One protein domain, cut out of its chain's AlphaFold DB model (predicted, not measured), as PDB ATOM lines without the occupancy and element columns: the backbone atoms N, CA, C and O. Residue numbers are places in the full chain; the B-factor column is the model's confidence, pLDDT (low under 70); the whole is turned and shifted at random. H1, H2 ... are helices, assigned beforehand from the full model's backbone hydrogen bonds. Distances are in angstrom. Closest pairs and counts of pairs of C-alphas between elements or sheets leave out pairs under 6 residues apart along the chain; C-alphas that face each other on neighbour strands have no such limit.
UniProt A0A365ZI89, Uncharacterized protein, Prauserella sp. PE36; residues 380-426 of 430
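This is residues 380 to 426 of the 430 residues of an uncharacterized protein of Prauserella sp. PE36 (UniProt A0A365ZI89). Three short helices make a small rounded cluster in which each touches the other two, their centres making a triangle. H3, the longest helix, and H1 run the same way at a steep tilt, while H2 points away from H3 at about a right angle, and residues 406 to 413 lead from the end of H2 back to H3. The printed part has 47 residues with three named helices, in the order H1, H2, H3, and no named strand; the class is all helix and the packing mostly crossed, with none of the three touching pairs at a shallow tilt. It is compact, with a radius of gyration of the C-alphas of 9.1 A and spans of 24 by 20 by 18 A.

H3, residues 414 to 425, is 17.1 A long from first to last C-alpha, and its C-alpha 425 is at (-32.314, 12.666, 39.896). H1, residues 381 to 390, is 14.3 A long and begins with C-alpha 381 at (-29.091, 8.110, 53.240). H2, residues 396 to 405, is 14.1 A long and begins with C-alpha 396 at (-24.477, 4.593, 41.057).

H3 touches H1 with its residues 420 to 425 alone; the closest C-alphas, of Ile 385 and Ile 424, are 5.7 A apart. These two helices run the same way at a steep tilt of 49 degrees. H3 touches H2 with its residues 417 to 421 alone, closest at the C-alphas of Pro 396 and Leu 417, 5.5 A apart, and their lines are about perpendicular, at 84 degrees. H1 and H2 touch, closest at the C-alphas of Gly 388 and Leu 399, 6.3 A apart, and are about perpendicular at 84 degrees. In H1, H2 and H3 every O i to N i+4 pair is within hydrogen-bond range.

The C-alphas farthest apart, of Gly 407 and Glu 426, are 25.7 A apart. The link from H1 to H2 is tight, with 5 residues, and that from H2 to H3 is short, with 8. The printed part has no cut; its mean pLDDT is 94.9, and no printed residue is under 70.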
ATOM      1  N   LYS A 380     -25.163   7.756  56.081       94.62
ATOM      2  CA  LYS A 380     -26.618   7.911  56.185       94.62
ATOM      3  C   LYS A 380     -27.184   8.319  54.824       94.62
ATOM      4  O   LYS A 380     -26.558   9.098  54.110       94.62
ATOM      5  N   LYS A 381     -28.389   7.839  54.505       94.81
ATOM      6  CA  LYS A 381     -29.091   8.110  53.240       94.81
ATOM      7  C   LYS A 381     -29.126   9.606  52.889       94.81
ATOM      8  O   LYS A 381     -28.726   9.968  51.789       94.81
ATOM      9  N   ASP A 382     -29.524  10.460  53.830       95.12
ATOM     10  CA  ASP A 382     -29.700  11.901  53.577       95.12
ATOM     11  C   ASP A 382     -28.385  12.591  53.196       95.12
ATOM     12  O   ASP A 382     -28.347  13.407  52.280       95.12
ATOM     13  N   VAL A 383     -27.279  12.187  53.835       95.31
ATOM     14  CA  VAL A 383     -25.934  12.692  53.526       95.31
ATOM     15  C   VAL A 383     -25.514  12.259  52.122       95.31
ATOM     16  O   VAL A 383     -25.011  13.075  51.359       95.31
ATOM     17  N   ALA A 384     -25.761  10.999  51.749       95.06
ATOM     18  CA  ALA A 384     -25.442  10.499  50.413       95.06
ATOM     19  C   ALA A 384     -26.238  11.218  49.311       95.06
ATOM     20  O   ALA A 384     -25.674  11.531  48.264       95.06
ATOM     21  N   ILE A 385     -27.525  11.501  49.547       95.81
ATOM     22  CA  ILE A 385     -28.386  12.213  48.590       95.81
ATOM     23  C   ILE A 385     -27.957  13.674  48.462       95.81
ATOM     24  O   ILE A 385     -27.795  14.164  47.347       95.81
ATOM     25  N   GLN A 386     -27.724  14.366  49.581       96.12
ATOM     26  CA  GLN A 386     -27.285  15.762  49.570       96.12
ATOM     27  C   GLN A 386     -25.948  15.923  48.839       96.12
ATOM     28  O   GLN A 386     -25.825  16.772  47.958       96.12
ATOM     29  N   LEU A 387     -24.973  15.067  49.152       95.94
ATOM     30  CA  LEU A 387     -23.657  15.066  48.517       95.94
ATOM     31  C   LEU A 387     -23.756  14.721  47.023       95.94
ATOM     32  O   LEU A 387     -23.105  15.343  46.188       95.94
ATOM     33  N   GLY A 388     -24.625  13.770  46.667       96.25
ATOM     34  CA  GLY A 388     -24.909  13.416  45.280       96.25
ATOM     35  C   GLY A 388     -25.516  14.570  44.475       96.25
ATOM     36  O   GLY A 388     -25.071  14.812  43.355       96.25
ATOM     37  N   ARG A 389     -26.462  15.323  45.058       96.62
ATOM     38  CA  ARG A 389     -27.052  16.526  44.439       96.62
ATOM     39  C   ARG A 389     -26.024  17.646  44.282       96.62
ATOM     40  O   ARG A 389     -25.930  18.229  43.209       96.62
ATOM     41  N   GLN A 390     -25.210  17.897  45.309       96.25
ATOM     42  CA  GLN A 390     -24.147  18.912  45.269       96.25
ATOM     43  C   GLN A 390     -23.102  18.641  44.179       96.25
ATOM     44  O   GLN A 390     -22.607  19.577  43.559       96.25
ATOM     45  N   HIS A 391     -22.779  17.370  43.924       96.12
ATOM     46  CA  HIS A 391     -21.791  16.969  42.918       96.12
ATOM     47  C   HIS A 391     -22.394  16.561  41.561       96.12
ATOM     48  O   HIS A 391     -21.659  16.049  40.715       96.12
ATOM     49  N   GLY A 392     -23.699  16.764  41.340       94.94
ATOM     50  CA  GLY A 392     -24.362  16.463  40.063       94.94
ATOM     51  C   GLY A 392     -24.281  14.988  39.651       94.94
ATOM     52  O   GLY A 392     -24.138  14.670  38.472       94.94
ATOM     53  N   VAL A 393     -24.305  14.074  40.621       96.19
ATOM     54  CA  VAL A 393     -24.123  12.642  40.378       96.19
ATOM     55  C   VAL A 393     -25.400  12.005  39.838       96.19
ATOM     56  O   VAL A 393     -26.415  11.975  40.525       96.19
ATOM     57  N   THR A 394     -25.323  11.392  38.657       93.56
ATOM     58  CA  THR A 394     -26.482  10.759  37.995       93.56
ATOM     59  C   THR A 394     -26.415   9.232  37.972       93.56
ATOM     60  O   THR A 394     -27.407   8.569  37.667       93.56
ATOM     61  N   THR A 395     -25.264   8.637  38.314       96.31
ATOM     62  CA  THR A 395     -25.054   7.181  38.226       96.31
ATOM     63  C   THR A 395     -24.560   6.551  39.540       96.31
ATOM     64  O   THR A 395     -23.786   7.168  40.281       96.31
ATOM     65  N   PRO A 396     -24.916   5.280  39.834       96.38
ATOM     66  CA  PRO A 396     -24.477   4.593  41.057       96.38
ATOM     67  C   PRO A 396     -22.958   4.429  41.182       96.38
ATOM     68  O   PRO A 396     -22.427   4.374  42.292       96.38
ATOM     69  N   SER A 397     -22.246   4.327  40.056       95.19
ATOM     70  CA  SER A 397     -20.782   4.245  40.021       95.19
ATOM     71  C   SER A 397     -20.139   5.561  40.450       95.19
ATOM     72  O   SER A 397     -19.233   5.543  41.282       95.19
ATOM     73  N   GLN A 398     -20.638   6.694  39.949       96.75
ATOM     74  CA  GLN A 398     -20.195   8.023  40.368       96.75
ATOM     75  C   GLN A 398     -20.479   8.259  41.856       96.75
ATOM     76  O   GLN A 398     -19.583   8.704  42.570       96.75
ATOM     77  N   LEU A 399     -21.664   7.874  42.353       96.44
ATOM     78  CA  LEU A 399     -22.013   8.029  43.772       96.44
ATOM     79  C   LEU A 399     -21.102   7.187  44.670       96.44
ATOM     80  O   LEU A 399     -20.625   7.656  45.697       96.44
ATOM     81  N   ARG A 400     -20.799   5.952  44.259       96.25
ATOM     82  CA  ARG A 400     -19.851   5.081  44.965       96.25
ATOM     83  C   ARG A 400     -18.444   5.683  45.013       96.25
ATOM     84  O   ARG A 400     -17.818   5.651  46.070       96.25
ATOM     85  N   SER A 401     -17.943   6.207  43.896       95.69
ATOM     86  CA  SER A 401     -16.625   6.854  43.848       95.69
ATOM     87  C   SER A 401     -16.580   8.112  44.713       95.69
ATOM     88  O   SER A 401     -15.597   8.318  45.419       95.69
ATOM     89  N   LEU A 402     -17.658   8.902  44.707       96.81
ATOM     90  CA  LEU A 402     -17.815  10.089  45.541       96.81
ATOM     91  C   LEU A 402     -17.762   9.726  47.029       96.81
ATOM     92  O   LEU A 402     -16.897  10.210  47.744       96.81
ATOM     93  N   LEU A 403     -18.612   8.799  47.478       95.75
ATOM     94  CA  LEU A 403     -18.661   8.374  48.881       95.75
ATOM     95  C   LEU A 403     -17.326   7.801  49.366       95.75
ATOM     96  O   LEU A 403     -16.898   8.095  50.478       95.75
ATOM     97  N   LYS A 404     -16.632   7.038  48.513       95.44
ATOM     98  CA  LYS A 404     -15.307   6.498  48.834       95.44
ATOM     99  C   LYS A 404     -14.237   7.590  48.921       95.44
ATOM    100  O   LYS A 404     -13.360   7.502  49.776       95.44
ATOM    101  N   ARG A 405     -14.294   8.603  48.049       95.56
ATOM    102  CA  ARG A 405     -13.383   9.760  48.085       95.56
ATOM    103  C   ARG A 405     -13.563  10.572  49.368       95.56
ATOM    104  O   ARG A 405     -12.574  11.013  49.937       95.56
ATOM    105  N   GLU A 406     -14.800  10.689  49.836       94.69
ATOM    106  CA  GLU A 406     -15.178  11.410  51.057       94.69
ATOM    107  C   GLU A 406     -15.015  10.567  52.342       94.69
ATOM    108  O   GLU A 406     -15.365  11.015  53.429       94.69
ATOM    109  N   GLY A 407     -14.469   9.346  52.240       94.75
ATOM    110  CA  GLY A 407     -14.145   8.507  53.400       94.75
ATOM    111  C   GLY A 407     -15.343   7.822  54.061       94.75
ATOM    112  O   GLY A 407     -15.272   7.470  55.235       94.75
ATOM    113  N   TYR A 408     -16.445   7.633  53.333       95.19
ATOM    114  CA  TYR A 408     -17.607   6.903  53.832       95.19
ATOM    115  C   TYR A 408     -17.574   5.417  53.470       95.19
ATOM    116  O   TYR A 408     -17.204   5.033  52.354       95.19
ATOM    117  N   ASP A 409     -18.096   4.589  54.377       93.31
ATOM    118  CA  ASP A 409     -18.348   3.179  54.095       93.31
ATOM    119  C   ASP A 409     -19.542   3.005  53.155       93.31
ATOM    120  O   ASP A 409     -20.620   3.587  53.326       93.31
ATOM    121  N   LEU A 410     -19.342   2.161  52.146       92.62
ATOM    122  CA  LEU A 410     -20.343   1.886  51.127       92.62
ATOM    123  C   LEU A 410     -21.421   0.940  51.675       92.62
ATOM    124  O   LEU A 410     -21.094  -0.044  52.339       92.62
ATOM    125  N   PRO A 411     -22.705   1.152  51.340       91.12
ATOM    126  CA  PRO A 411     -23.741   0.186  51.678       91.12
ATOM    127  C   PRO A 411     -23.480  -1.154  50.973       91.12
ATOM    128  O   PRO A 411     -23.130  -1.200  49.791       91.12
ATOM    129  N   ASN A 412     -23.711  -2.259  51.689       86.38
ATOM    130  CA  ASN A 412     -23.473  -3.621  51.190       86.38
ATOM    131  C   ASN A 412     -24.344  -3.996  49.977       86.38
ATOM    132  O   ASN A 412     -23.992  -4.897  49.219       86.38
ATOM    133  N   SER A 413     -25.477  -3.315  49.774       90.31
ATOM    134  CA  SER A 413     -26.390  -3.603  48.667       90.31
ATOM    135  C   SER A 413     -26.215  -2.639  47.494       90.31
ATOM    136  O   SER A 413     -26.317  -1.420  47.637       90.31
ATOM    137  N   ARG A 414     -26.062  -3.204  46.287       88.94
ATOM    138  CA  ARG A 414     -26.053  -2.452  45.022       88.94
ATOM    139  C   ARG A 414     -27.376  -1.718  44.779       88.94
ATOM    140  O   ARG A 414     -27.356  -0.614  44.248       88.94
ATOM    141  N   THR A 415     -28.502  -2.295  45.204       93.50
ATOM    142  CA  THR A 415     -29.830  -1.684  45.030       93.50
ATOM    143  C   THR A 415     -30.002  -0.419  45.866       93.50
ATOM    144  O   THR A 415     -30.689   0.500  45.434       93.50
ATOM    145  N   THR A 416     -29.329  -0.321  47.018       95.62
ATOM    146  CA  THR A 416     -29.371   0.873  47.871       95.62
ATOM    147  C   THR A 416     -28.787   2.090  47.152       95.62
ATOM    148  O   THR A 416     -29.422   3.139  47.134       95.62
ATOM    149  N   LEU A 417     -27.634   1.938  46.489       94.94
ATOM    150  CA  LEU A 417     -27.028   3.016  45.696       94.94
ATOM    151  C   LEU A 417     -27.890   3.396  44.487       94.94
ATOM    152  O   LEU A 417     -28.006   4.573  44.170       94.94
ATOM    153  N   THR A 418     -28.519   2.417  43.828       95.94
ATOM    154  CA  THR A 418     -29.448   2.681  42.718       95.94
ATOM    155  C   THR A 418     -30.659   3.493  43.170       95.94
ATOM    156  O   THR A 418     -31.025   4.447  42.490       95.94
ATOM    157  N   ASN A 419     -31.244   3.164  44.324       95.94
ATOM    158  CA  ASN A 419     -32.379   3.906  44.875       95.94
ATOM    159  C   ASN A 419     -31.982   5.333  45.267       95.94
ATOM    160  O   ASN A 419     -32.704   6.271  44.953       95.94
ATOM    161  N   TRP A 420     -30.811   5.521  45.885       96.00
ATOM    162  CA  TRP A 420     -30.323   6.862  46.222       96.00
ATOM    163  C   TRP A 420     -30.039   7.704  44.978       96.00
ATOM    164  O   TRP A 420     -30.417   8.867  44.949       96.00
ATOM    165  N   CYS A 421     -29.445   7.127  43.927       96.12
ATOM    166  CA  CYS A 421     -29.282   7.826  42.649       96.12
ATOM    167  C   CYS A 421     -30.617   8.206  42.011       96.12
ATOM    168  O   CYS A 421     -30.714   9.287  41.447       96.12
ATOM    169  N   ARG A 422     -31.651   7.361  42.114       96.25
ATOM    170  CA  ARG A 422     -32.991   7.719  41.634       96.25
ATOM    171  C   ARG A 422     -33.535   8.950  42.367       96.25
ATOM    172  O   ARG A 422     -33.964   9.885  41.711       96.25
ATOM    173  N   GLU A 423     -33.422   8.991  43.693       95.44
ATOM    174  CA  GLU A 423     -33.874  10.128  44.518       95.44
ATOM    175  C   GLU A 423     -33.031  11.407  44.340       95.44
ATOM    176  O   GLU A 423     -33.490  12.514  44.628       95.44
ATOM    177  N   ILE A 424     -31.780  11.281  43.887       95.56
ATOM    178  CA  ILE A 424     -30.950  12.430  43.504       95.56
ATOM    179  C   ILE A 424     -31.478  13.059  42.208       95.56
ATOM    180  O   ILE A 424     -31.519  14.284  42.122       95.56
ATOM    181  N   THR A 425     -31.879  12.233  41.236       94.56
ATOM    182  CA  THR A 425     -32.314  12.666  39.896       94.56
ATOM    183  C   THR A 425     -33.785  13.081  39.846       94.56
ATOM    184  O   THR A 425     -34.142  13.956  39.062       94.56
ATOM    185  N   GLU A 426     -34.647  12.469  40.658       92.62
ATOM    186  CA  GLU A 426     -36.050  12.864  40.766       92.62
ATOM    187  C   GLU A 426     -36.153  14.141  41.624       92.62
ATOM    188  O   GLU A 426     -35.734  14.132  42.791       92.62
TER     189      GLU A 426